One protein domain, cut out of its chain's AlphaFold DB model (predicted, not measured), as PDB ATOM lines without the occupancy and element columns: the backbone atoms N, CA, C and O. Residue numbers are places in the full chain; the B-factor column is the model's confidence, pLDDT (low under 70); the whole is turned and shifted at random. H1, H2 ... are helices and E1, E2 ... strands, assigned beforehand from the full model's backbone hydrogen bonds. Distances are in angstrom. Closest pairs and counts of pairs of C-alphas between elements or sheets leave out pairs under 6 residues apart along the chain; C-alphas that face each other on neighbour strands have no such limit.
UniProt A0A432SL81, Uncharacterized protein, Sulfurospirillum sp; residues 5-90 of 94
ATOM      1  N   ILE A   5       8.598 -21.340  28.899       92.81
ATOM      2  CA  ILE A   5       9.132 -20.190  28.181       92.81
ATOM      3  C   ILE A   5       9.630 -19.178  29.213       92.81
ATOM      4  O   ILE A   5       8.853 -18.690  30.038       92.81
ATOM      5  N   PHE A   6      10.909 -18.833  29.131       94.44
ATOM      6  CA  PHE A   6      11.543 -17.798  29.937       94.44
ATOM      7  C   PHE A   6      11.937 -16.609  29.066       94.44
ATOM      8  O   PHE A   6      12.305 -16.756  27.899       94.44
ATOM      9  N   GLU A   7      11.878 -15.414  29.637       96.06
ATOM     10  CA  GLU A   7      12.337 -14.186  29.004       96.06
ATOM     11  C   GLU A   7      13.562 -13.655  29.750       96.06
ATOM     12  O   GLU A   7      13.486 -13.333  30.933       96.06
ATOM     13  N   SER A   8      14.682 -13.547  29.037       96.38
ATOM     14  CA  SER A   8      15.945 -13.011  29.546       96.38
ATOM     15  C   SER A   8      16.177 -11.631  28.948       96.38
ATOM     16  O   SER A   8      16.510 -11.494  27.768       96.38
ATOM     17  N   THR A   9      16.003 -10.591  29.759       96.94
ATOM     18  CA  THR A   9      16.173  -9.200  29.332       96.94
ATOM     19  C   THR A   9      17.454  -8.616  29.908       96.94
ATOM     20  O   THR A   9      17.591  -8.449  31.118       96.94
ATOM     21  N   ILE A  10      18.390  -8.252  29.033       96.94
ATOM     22  CA  ILE A  10      19.591  -7.507  29.409       96.94
ATOM     23  C   ILE A  10      19.163  -6.080  29.744       96.94
ATOM     24  O   ILE A  10      18.526  -5.417  28.924       96.94
ATOM     25  N   LYS A  11      19.539  -5.598  30.926       96.56
ATOM     26  CA  LYS A  11      19.236  -4.249  31.410       96.56
ATOM     27  C   LYS A  11      20.496  -3.570  31.921       96.56
ATOM     28  O   LYS A  11      21.425  -4.223  32.389       96.56
ATOM     29  N   SER A  12      20.527  -2.243  31.851       96.06
ATOM     30  CA  SER A  12      21.592  -1.427  32.438       96.06
ATOM     31  C   SER A  12      21.121  -0.821  33.757       96.06
ATOM     32  O   SER A  12      20.005  -0.300  33.854       96.06
ATOM     33  N   ASN A  13      21.951  -0.889  34.794       92.50
ATOM     34  CA  ASN A  13      21.670  -0.264  36.080       92.50
ATOM     35  C   ASN A  13      22.186   1.194  36.127       92.50
ATOM     36  O   ASN A  13      22.995   1.605  35.290       92.50
ATOM     37  N   PRO A  14      21.780   1.999  37.129       92.06
ATOM     38  CA  PRO A  14      22.190   3.404  37.225       92.06
ATOM     39  C   PRO A  14      23.699   3.636  37.388       92.06
ATOM     40  O   PRO A  14      24.168   4.750  37.169       92.06
ATOM     41  N   VAL A  15      24.465   2.609  37.776       91.81
ATOM     42  CA  VAL A  15      25.931   2.684  37.895       91.81
ATOM     43  C   VAL A  15      26.653   2.261  36.609       91.81
ATOM     44  O   VAL A  15      27.882   2.218  36.587       91.81
ATOM     45  N   GLY A  16      25.911   1.969  35.534       89.50
ATOM     46  CA  GLY A  16      26.448   1.615  34.220       89.50
ATOM     47  C   GLY A  16      26.885   0.156  34.080       89.50
ATOM     48  O   GLY A  16      27.573  -0.177  33.115       89.50
ATOM     49  N   ARG A  17      26.502  -0.725  35.008       93.50
ATOM     50  CA  ARG A  17      26.706  -2.177  34.878       93.50
ATOM     51  C   ARG A  17      25.458  -2.831  34.301       93.50
ATOM     52  O   ARG A  17      24.343  -2.407  34.602       93.50
ATOM     53  N   TRP A  18      25.656  -3.853  33.480       95.69
ATOM     54  CA  TRP A  18      24.553  -4.665  32.992       95.69
ATOM     55  C   TRP A  18      24.123  -5.691  34.049       95.69
ATOM     56  O   TRP A  18      24.879  -5.999  34.969       95.69
ATOM     57  N   TYR A  19      22.895  -6.170  33.924       96.50
ATOM     58  CA  TYR A  19      22.344  -7.325  34.627       96.50
ATOM     59  C   TYR A  19      21.311  -7.997  33.714       96.50
ATOM     60  O   TYR A  19      20.850  -7.385  32.743       96.50
ATOM     61  N   ILE A  20      20.960  -9.245  33.998       97.12
ATOM     62  CA  ILE A  20      19.936  -9.995  33.268       97.12
ATOM     63  C   ILE A  20      18.725 -10.144  34.184       97.12
ATOM     64  O   ILE A  20      18.827 -10.681  35.284       97.12
ATOM     65  N   GLU A  21      17.578  -9.649  33.737       96.81
ATOM     66  CA  GLU A  21      16.286  -9.979  34.329       96.81
ATOM     67  C   GLU A  21      15.781 -11.264  33.671       96.81
ATOM     68  O   GLU A  21      15.549 -11.282  32.463       96.81
ATOM     69  N   LEU A  22      15.648 -12.324  34.459       96.31
ATOM     70  CA  LEU A  22      15.122 -13.615  34.045       96.31
ATOM     71  C   LEU A  22      13.687 -13.741  34.555       96.31
ATOM     72  O   LEU A  22      13.452 -13.752  35.760       96.31
ATOM     73  N   LYS A  23      12.727 -13.827  33.638       95.56
ATOM     74  CA  LYS A  23      11.299 -13.917  33.952       95.56
ATOM     75  C   LYS A  23      10.711 -15.225  33.440       95.56
ATOM     76  O   LYS A  23      10.910 -15.581  32.281       95.56
ATOM     77  N   ASP A  24       9.927 -15.892  34.277       93.88
ATOM     78  CA  ASP A  24       9.047 -16.973  33.837       93.88
ATOM     79  C   ASP A  24       7.810 -16.382  33.146       93.88
ATOM     80  O   ASP A  24       7.127 -15.510  33.684       93.88
ATOM     81  N   THR A  25       7.509 -16.811  31.923       91.38
ATOM     82  CA  THR A  25       6.307 -16.321  31.224       91.38
ATOM     83  C   THR A  25       5.032 -17.054  31.650       91.38
ATOM     84  O   THR A  25       3.933 -16.577  31.367       91.38
ATOM     85  N   SER A  26       5.170 -18.187  32.343       88.19
ATOM     86  CA  SER A  26       4.061 -18.950  32.929       88.19
ATOM     87  C   SER A  26       3.650 -18.411  34.300       88.19
ATOM     88  O   SER A  26       2.506 -18.614  34.705       88.19
ATOM     89  N   ASP A  27       4.563 -17.724  34.995       87.06
ATOM     90  CA  ASP A  27       4.348 -17.114  36.309       87.06
ATOM     91  C   ASP A  27       4.924 -15.690  36.343       87.06
ATOM     92  O   ASP A  27       6.132 -15.475  36.440       87.06
ATOM     93  N   GLU A  28       4.045 -14.688  36.273       80.00
ATOM     94  CA  GLU A  28       4.463 -13.287  36.212       80.00
ATOM     95  C   GLU A  28       5.120 -12.767  37.497       80.00
ATOM     96  O   GLU A  28       5.808 -11.744  37.439       80.00
ATOM     97  N   GLU A  29       4.916 -13.434  38.638       88.00
ATOM     98  CA  GLU A  29       5.520 -13.058  39.920       88.00
ATOM     99  C   GLU A  29       6.960 -13.573  40.036       88.00
ATOM    100  O   GLU A  29       7.733 -13.106  40.878       88.00
ATOM    101  N   ARG A  30       7.350 -14.501  39.158       89.12
ATOM    102  CA  ARG A  30       8.652 -15.148  39.182       89.12
ATOM    103  C   ARG A  30       9.664 -14.418  38.301       89.12
ATOM    104  O   ARG A  30       9.835 -14.711  37.114       89.12
ATOM    105  N   VAL A  31      10.353 -13.465  38.921       94.38
ATOM    106  CA  VAL A  31      11.403 -12.653  38.297       94.38
ATOM    107  C   VAL A  31      12.674 -12.710  39.130       94.38
ATOM    108  O   VAL A  31      12.674 -12.346  40.303       94.38
ATOM    109  N   GLU A  32      13.771 -13.092  38.492       95.69
ATOM    110  CA  GLU A  32      15.095 -13.145  39.091       95.69
ATOM    111  C   GLU A  32      16.041 -12.140  38.426       95.69
ATOM    112  O   GLU A  32      15.994 -11.902  37.219       95.69
ATOM    113  N   TYR A  33      16.942 -11.562  39.217       96.19
ATOM    114  CA  TYR A  33      17.945 -10.611  38.743       96.19
ATOM    115  C   TYR A  33      19.333 -11.228  38.868       96.19
ATOM    116  O   TYR A  33      19.767 -11.541  39.974       96.19
ATOM    117  N   CYS A  34      20.019 -11.383  37.739       96.50
ATOM    118  CA  CYS A  34      21.338 -12.003  37.647       96.50
ATOM    119  C   CYS A  34      22.373 -10.923  37.324       96.50
ATOM    120  O   CYS A  34      22.240 -10.208  36.326       96.50
ATOM    121  N   LEU A  35      23.391 -10.774  38.166       94.88
ATOM    122  CA  LEU A  35      24.425  -9.744  38.021       94.88
ATOM    123  C   LEU A  35      25.576 -10.173  37.105       94.88
ATOM    124  O   LEU A  35      26.358  -9.326  36.668       94.88
ATOM    125  N   ASP A  36      25.660 -11.466  36.808       93.69
ATOM    126  CA  ASP A  36      26.631 -12.073  35.909       93.69
ATOM    127  C   ASP A  36      26.075 -13.366  35.278       93.69
ATOM    128  O   ASP A  36      24.923 -13.752  35.498       93.69
ATOM    129  N   MET A  37      26.886 -13.998  34.426       91.62
ATOM    130  CA  MET A  37      26.501 -15.203  33.690       91.62
ATOM    131  C   MET A  37      26.486 -16.463  34.566       91.62
ATOM    132  O   MET A  37      25.739 -17.390  34.264       91.62
ATOM    133  N   ASP A  38      27.278 -16.510  35.639       91.69
ATOM    134  CA  ASP A  38      27.312 -17.661  36.544       91.69
ATOM    135  C   ASP A  38      26.025 -17.699  37.391       91.69
ATOM    136  O   ASP A  38      25.378 -18.745  37.487       91.69
ATOM    137  N   GLU A  39      25.579 -16.548  37.913       95.06
ATOM    138  CA  GLU A  39      24.269 -16.420  38.570       95.06
ATOM    139  C   GLU A  39      23.120 -16.762  37.615       95.06
ATOM    140  O   GLU A  39      22.172 -17.448  38.002       95.06
ATOM    141  N   TYR A  40      23.205 -16.302  36.362       95.19
ATOM    142  CA  TYR A  40      22.205 -16.612  35.345       95.19
ATOM    143  C   TYR A  40      22.113 -18.118  35.080       95.19
ATOM    144  O   TYR A  40      21.013 -18.666  35.098       95.19
ATOM    145  N   ALA A  41      23.255 -18.785  34.878       91.94
ATOM    146  CA  ALA A  41      23.327 -20.217  34.606       91.94
ATOM    147  C   ALA A  41      22.726 -21.056  35.745       91.94
ATOM    148  O   ALA A  41      21.944 -21.968  35.489       91.94
ATOM    149  N   GLN A  42      23.034 -20.709  36.997       93.00
ATOM    150  CA  GLN A  42      22.453 -21.383  38.156       93.00
ATOM    151  C   GLN A  42      20.931 -21.202  38.206       93.00
ATOM    152  O   GLN A  42      20.187 -22.170  38.347       93.00
ATOM    153  N   LYS A  43      20.453 -19.964  38.058       94.50
ATOM    154  CA  LYS A  43      19.026 -19.655  38.198       94.50
ATOM    155  C   LYS A  43      18.188 -20.238  37.067       94.50
ATOM    156  O   LYS A  43      17.109 -20.757  37.334       94.50
ATOM    157  N   ILE A  44      18.665 -20.197  35.822       91.81
ATOM    158  CA  ILE A  44      17.926 -20.776  34.691       91.81
ATOM    159  C   ILE A  44      17.822 -22.302  34.806       91.81
ATOM    160  O   ILE A  44      16.783 -22.866  34.468       91.81
ATOM    161  N   GLU A  45      18.853 -22.969  35.333       90.81
ATOM    162  CA  GLU A  45      18.819 -24.405  35.615       90.81
ATOM    163  C   GLU A  45      17.843 -24.729  36.754       90.81
ATOM    164  O   GLU A  45      16.998 -25.610  36.602       90.81
ATOM    165  N   GLU A  46      17.896 -23.985  37.862       91.69
ATOM    166  CA  GLU A  46      16.983 -24.150  39.001       91.69
ATOM    167  C   GLU A  46      15.517 -23.938  38.596       91.69
ATOM    168  O   GLU A  46      14.660 -24.760  38.921       91.69
ATOM    169  N   MET A  47      15.234 -22.866  37.847       90.88
ATOM    170  CA  MET A  47      13.892 -22.567  37.340       90.88
ATOM    171  C   MET A  47      13.439 -23.611  36.316       90.88
ATOM    172  O   MET A  47      12.297 -24.062  36.356       90.88
ATOM    173  N   GLY A  48      14.324 -24.035  35.413       89.38
ATOM    174  CA  GLY A  48      14.010 -25.024  34.384       89.38
ATOM    175  C   GLY A  48      13.820 -26.445  34.916       89.38
ATOM    176  O   GLY A  48      13.031 -27.210  34.353       89.38
ATOM    177  N   ALA A  49      14.481 -26.803  36.018       90.06
ATOM    178  CA  ALA A  49      14.356 -28.114  36.652       90.06
ATOM    179  C   ALA A  49      12.912 -28.420  37.088       90.06
ATOM    180  O   ALA A  49      12.466 -29.566  36.993       90.06
ATOM    181  N   GLU A  50      12.145 -27.404  37.487       87.69
ATOM    182  CA  GLU A  50      10.725 -27.551  37.841       87.69
ATOM    183  C   GLU A  50       9.833 -27.914  36.649       87.69
ATOM    184  O   GLU A  50       8.780 -28.528  36.823       87.69
ATOM    185  N   TYR A  51      10.289 -27.610  35.435       87.38
ATOM    186  CA  TYR A  51       9.614 -27.939  34.180       87.38
ATOM    187  C   TYR A  51      10.219 -29.168  33.486       87.38
ATOM    188  O   TYR A  51       9.919 -29.449  32.326       87.38
ATOM    189  N   GLY A  52      11.053 -29.939  34.192       81.56
ATOM    190  CA  GLY A  52      11.692 -31.141  33.652       81.56
ATOM    191  C   GLY A  52      12.863 -30.857  32.708       81.56
ATOM    192  O   GLY A  52      13.244 -31.747  31.950       81.56
ATOM    193  N   GLY A  53      13.424 -29.644  32.749       80.19
ATOM    194  CA  GLY A  53      14.599 -29.237  31.971       80.19
ATOM    195  C   GLY A  53      14.325 -28.881  30.506       80.19
ATOM    196  O   GLY A  53      15.249 -28.483  29.804       80.19
ATOM    197  N   ASP A  54      13.078 -28.992  30.039       84.75
ATOM    198  CA  ASP A  54      12.676 -28.593  28.686       84.75
ATOM    199  C   ASP A  54      12.222 -27.126  28.701       84.75
ATOM    200  O   ASP A  54      11.066 -26.806  29.000       84.75
ATOM    201  N   ILE A  55      13.175 -26.227  28.445       88.06
ATOM    202  CA  ILE A  55      12.965 -24.779  28.503       88.06
ATOM    203  C   ILE A  55      13.315 -24.098  27.180       88.06
ATOM    204  O   ILE A  55      14.250 -24.488  26.482       88.06
ATOM    205  N   GLU A  56      12.589 -23.032  26.864       90.88
ATOM    206  CA  GLU A  56      12.881 -22.118  25.765       90.88
ATOM    207  C   GLU A  56      13.151 -20.725  26.334       90.88
ATOM    208  O   GLU A  56      12.361 -20.204  27.119       90.88
ATOM    209  N   VAL A  57      14.260 -20.104  25.932       91.88
ATOM    210  CA  VAL A  57      14.652 -18.778  26.427       91.88
ATOM    211  C   VAL A  57      14.602 -17.751  25.301       91.88
ATOM    212  O   VAL A  57      15.305 -17.875  24.296       91.88
ATOM    213  N   HIS A  58      13.822 -16.690  25.499       94.81
ATOM    214  CA  HIS A  58      13.765 -15.532  24.608       94.81
ATOM    215  C   HIS A  58      14.651 -14.412  25.134       94.81
ATOM    216  O   HIS A  58      14.423 -13.880  26.217       94.81
ATOM    217  N   TRP A  59      15.640 -14.015  24.338       94.19
ATOM    218  CA  TRP A  59      16.561 -12.943  24.700       94.19
ATOM    219  C   TRP A  59      16.083 -11.586  24.200       94.19
ATOM    220  O   TRP A  59      15.715 -11.420  23.034       94.19
ATOM    221  N   ARG A  60      16.152 -10.586  25.077       95.50
ATOM    222  CA  ARG A  60      15.878  -9.183  24.768       95.50
ATOM    223  C   ARG A  60      16.938  -8.282  25.382       95.50
ATOM    224  O   ARG A  60      17.646  -8.658  26.312       95.50
ATOM    225  N   ALA A  61      17.039  -7.076  24.849       95.19
ATOM    226  CA  ALA A  61      17.833  -6.012  25.435       95.19
ATOM    227  C   ALA A  61      16.951  -4.784  25.626       95.19
ATOM    228  O   ALA A  61      16.194  -4.423  24.723       95.19
ATOM    229  N   ASP A  62      17.057  -4.169  26.795       95.44
ATOM    230  CA  ASP A  62      16.371  -2.926  27.120       95.44
ATOM    231  C   ASP A  62      16.987  -1.746  26.354       95.44
ATOM    232  O   ASP A  62      18.163  -1.757  25.977       95.44
ATOM    233  N   GLU A  63      16.186  -0.708  26.121       92.75
ATOM    234  CA  GLU A  63      16.591   0.481  25.364       92.75
ATOM    235  C   GLU A  63      17.757   1.225  26.032       92.75
ATOM    236  O   GLU A  63      18.507   1.948  25.371       92.75
ATOM    237  N   ASN A  64      17.928   1.046  27.346       91.81
ATOM    238  CA  ASN A  64      18.975   1.695  28.123       91.81
ATOM    239  C   ASN A  64      20.339   0.973  28.093       91.81
ATOM    240  O   ASN A  64      21.302   1.464  28.695       91.81
ATOM    241  N   VAL A  65      20.439  -0.172  27.410       94.62
ATOM    242  CA  VAL A  65      21.681  -0.946  27.300       94.62
ATOM    243  C   VAL A  65      22.537  -0.409  26.161       94.62
ATOM    244  O   VAL A  65      22.113  -0.313  25.009       94.62
ATOM    245  N   ASN A  66      23.790  -0.079  26.466       94.00
ATOM    246  CA  ASN A  66      24.719   0.406  25.452       94.00
ATOM    247  C   ASN A  66      25.414  -0.746  24.693       94.00
ATOM    248  O   ASN A  66      25.431  -1.901  25.116       94.00
ATOM    249  N   GLN A  67      26.036  -0.424  23.555       94.38
ATOM    250  CA  GLN A  67      26.712  -1.420  22.711       94.38
ATOM    251  C   GLN A  67      27.870  -2.140  23.416       94.38
ATOM    252  O   GLN A  67      28.121  -3.307  23.129       94.38
ATOM    253  N   GLN A  68      28.575  -1.467  24.329       94.50
ATOM    254  CA  GLN A  68      29.661  -2.092  25.080       94.50
ATOM    255  C   GLN A  68      29.112  -3.187  25.999       94.50
ATOM    256  O   GLN A  68      29.594  -4.313  25.944       94.50
ATOM    257  N   GLN A  69      28.061  -2.888  26.760       94.44
ATOM    258  CA  GLN A  69      27.385  -3.846  27.635       94.44
ATOM    259  C   GLN A  69      26.839  -5.046  26.849       94.44
ATOM    260  O   GLN A  69      27.047  -6.186  27.248       94.44
ATOM    261  N   LEU A  70      26.210  -4.815  25.690       94.44
ATOM    262  CA  LEU A  70      25.745  -5.908  24.826       94.44
ATOM    263  C   LEU A  70      26.889  -6.803  24.345       94.44
ATOM    264  O   LEU A  70      26.740  -8.022  24.289       94.44
ATOM    265  N   ASN A  71      28.023  -6.210  23.977       95.12
ATOM    266  CA  ASN A  71      29.189  -6.972  23.543       95.12
ATOM    267  C   ASN A  71      29.799  -7.776  24.694       95.12
ATOM    268  O   ASN A  71      30.187  -8.919  24.475       95.12
ATOM    269  N   GLU A  72      29.844  -7.216  25.904       94.44
ATOM    270  CA  GLU A  72      30.278  -7.934  27.107       94.44
ATOM    271  C   GLU A  72      29.393  -9.161  27.358       94.44
ATOM    272  O   GLU A  72      29.913 -10.272  27.420       94.44
ATOM    273  N   VAL A  73      28.065  -8.995  27.379       93.56
ATOM    274  CA  VAL A  73      27.134 -10.120  27.577       93.56
ATOM    275  C   VAL A  73      27.293 -11.181  26.487       93.56
ATOM    276  O   VAL A  73      27.336 -12.365  26.792       93.56
ATOM    277  N   ARG A  74      27.445 -10.790  25.214       92.81
ATOM    278  CA  ARG A  74      27.675 -11.744  24.109       92.81
ATOM    279  C   ARG A  74      28.945 -12.570  24.295       92.81
ATOM    280  O   ARG A  74      28.947 -13.753  23.974       92.81
ATOM    281  N   ILE A  75      30.019 -11.950  24.783       94.31
ATOM    282  CA  ILE A  75      31.272 -12.652  25.080       94.31
ATOM    283  C   ILE A  75      31.061 -13.638  26.232       94.31
ATOM    284  O   ILE A  75      31.538 -14.766  26.148       94.31
ATOM    285  N   GLU A  76      30.339 -13.240  27.278       93.31
ATOM    286  CA  GLU A  76      30.040 -14.117  28.414       93.31
ATOM    287  C   GLU A  76      29.136 -15.296  28.021       93.31
ATOM    288  O   GLU A  76      29.435 -16.426  28.397       93.31
ATOM    289  N   ILE A  77      28.112 -15.078  27.186       89.62
ATOM    290  CA  ILE A  77      27.277 -16.162  26.633       89.62
ATOM    291  C   ILE A  77      28.145 -17.134  25.832       89.62
ATOM    292  O   ILE A  77      28.098 -18.335  26.072       89.62
ATOM    293  N   ALA A  78      28.990 -16.625  24.930       90.69
ATOM    294  CA  ALA A  78      29.868 -17.474  24.128       90.69
ATOM    295  C   ALA A  78      30.846 -18.288  24.996       90.69
ATOM    296  O   ALA A  78      31.119 -19.451  24.704       90.69
ATOM    297  N   ARG A  79      31.364 -17.700  26.084       90.81
ATOM    298  CA  ARG A  79      32.203 -18.414  27.060       90.81
ATOM    299  C   ARG A  79      31.430 -19.502  27.789       90.81
ATOM    300  O   ARG A  79      31.970 -20.581  27.998       90.81
ATOM    301  N   TRP A  80      30.200 -19.217  28.198       86.38
ATOM    302  CA  TRP A  80      29.347 -20.190  28.867       86.38
ATOM    303  C   TRP A  80      29.004 -21.363  27.942       86.38
ATOM    304  O   TRP A  80      29.233 -22.511  28.314       86.38
ATOM    305  N   GLU A  81      28.593 -21.091  26.701       85.12
ATOM    306  CA  GLU A  81      28.346 -22.123  25.684       85.12
ATOM    307  C   GLU A  81      29.589 -22.976  25.405       85.12
ATOM    308  O   GLU A  81      29.482 -24.189  25.226       85.12
ATOM    309  N   GLN A  82      30.772 -22.353  25.372       88.62
ATOM    310  CA  GLN A  82      32.032 -23.069  25.213       88.62
ATOM    311  C   GLN A  82      32.297 -23.996  26.405       88.62
ATOM    312  O   GLN A  82      32.563 -25.175  26.185       88.62
ATOM    313  N   LYS A  83      32.159 -23.504  27.645       84.31
ATOM    314  CA  LYS A  83      32.317 -24.327  28.856       84.31
ATOM    315  C   LYS A  83      31.365 -25.523  28.847       84.31
ATOM    316  O   LYS A  83      31.806 -26.643  29.063       84.31
ATOM    317  N   MET A  84      30.089 -25.311  28.515       77.69
ATOM    318  CA  MET A  84      29.105 -26.399  28.432       77.69
ATOM    319  C   MET A  84      29.476 -27.446  27.375       77.69
ATOM    320  O   MET A  84      29.285 -28.641  27.595       77.69
ATOM    321  N   GLN A  85      30.012 -27.019  26.228       76.75
ATOM    322  CA  GLN A  85      30.494 -27.934  25.189       76.75
ATOM    323  C   GLN A  85      31.747 -28.698  25.625       76.75
ATOM    324  O   GLN A  85      31.855 -29.884  25.331       76.75
ATOM    325  N   GLU A  86      32.684 -28.041  26.310       79.19
ATOM    326  CA  GLU A  86      33.892 -28.673  26.850       79.19
ATOM    327  C   GLU A  86      33.550 -29.697  27.940       79.19
ATOM    328  O   GLU A  86      34.070 -30.812  27.901       79.19
ATOM    329  N   ASP A  87      32.624 -29.367  28.843       71.12
ATOM    330  CA  ASP A  87      32.136 -30.276  29.883       71.12
ATOM    331  C   ASP A  87      31.387 -31.474  29.274       71.12
ATOM    332  O   ASP A  87      31.616 -32.616  29.672       71.12
ATOM    333  N   ALA A  88      30.560 -31.252  28.245       67.44
ATOM    334  CA  ALA A  88      29.875 -32.327  27.519       67.44
ATOM    335  C   ALA A  88      30.829 -33.193  26.673       67.44
ATOM    336  O   ALA A  88      30.578 -34.381  26.468       67.44
ATOM    337  N   ALA A  89      31.927 -32.621  26.172       62.84
ATOM    338  CA  ALA A  89      32.976 -33.340  25.445       62.84
ATOM    339  C   ALA A  89      34.008 -34.011  26.378       62.84
ATOM    340  O   ALA A  89      34.882 -34.741  25.905       62.84
ATOM    341  N   GLY A  90      33.907 -33.768  27.689       52.44
ATOM    342  CA  GLY A  90      34.843 -34.178  28.730       52.44
ATOM    343  C   GLY A  90      34.697 -35.609  29.256       52.44
ATOM    344  O   GLY A  90      35.422 -35.959  30.185       52.44
TER     345      GLY A  90
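This is residues 5 to 90 of the 94 residues of an uncharacterized protein of Sulfurospirillum sp (UniProt A0A432SL81). A twisted wall of four strands has both helices over one face and the other face bare: H1 packs along the strands, while long H2 slants past it. Residues 81 to 90, mostly of H2, stick out. The printed 86 residues hold E1, E2, E3, H1, E4 and H2 in chain order, of mixed class, in a mixed sheet E3 E2 E1 E4. The whole is compact, radius of gyration of the C-alphas 13.3 A, but flat, spanning 35 by 34 by 17 A.

E1, residues 5 to 12, and E2, residues 18 to 24, form an antiparallel hairpin, with N 9 and O 21 2.8 A apart. E3, residues 31 to 34, forms a hairpin with E2, N 32 to O 22 2.8 A, completing a meander, each strand the antiparallel neighbour of the one before. E4, residues 55 to 61, is parallel to E1, N 8 to O 58 2.9 A. H1, residues 37 to 49, is on the sheet at a height of 8.7 A, along the strands and over E2 and E1; the closest C-alphas of H1 and E2 are those of Tyr 40 and Ile 20, 7.3 A apart. E3, H1 and E4 make a split strand-helix-strand unit, E2 and E1 between its strands, with a right-handed crossover. H2, residues 67 to 88, is on the same face, giving two layers, helices over a sheet; its height is 12.4 A. Met 37 alone of H1 touches H2, closest C-alphas Met 37 and Glu 76, 6.4 A, at a steep tilt of 59 degrees. In H1 and H2 every O i to N i+4 pair is within hydrogen-bond range.

E1 is 22.9 A long from C-alpha 5 at (9.132, -20.190, 28.181), E2 19.8 A, E3 10.0 A, H1 18.0 A and E4 19.6 A. H2 runs 31.4 A to C-alpha 88 at (29.875, -32.327, 27.519).

The farthest C-alphas, Pro 14 and Gly 90, are 40.6 A apart. The printed part has no cut and no long link. Residues 88 to 90 have pLDDT under 70.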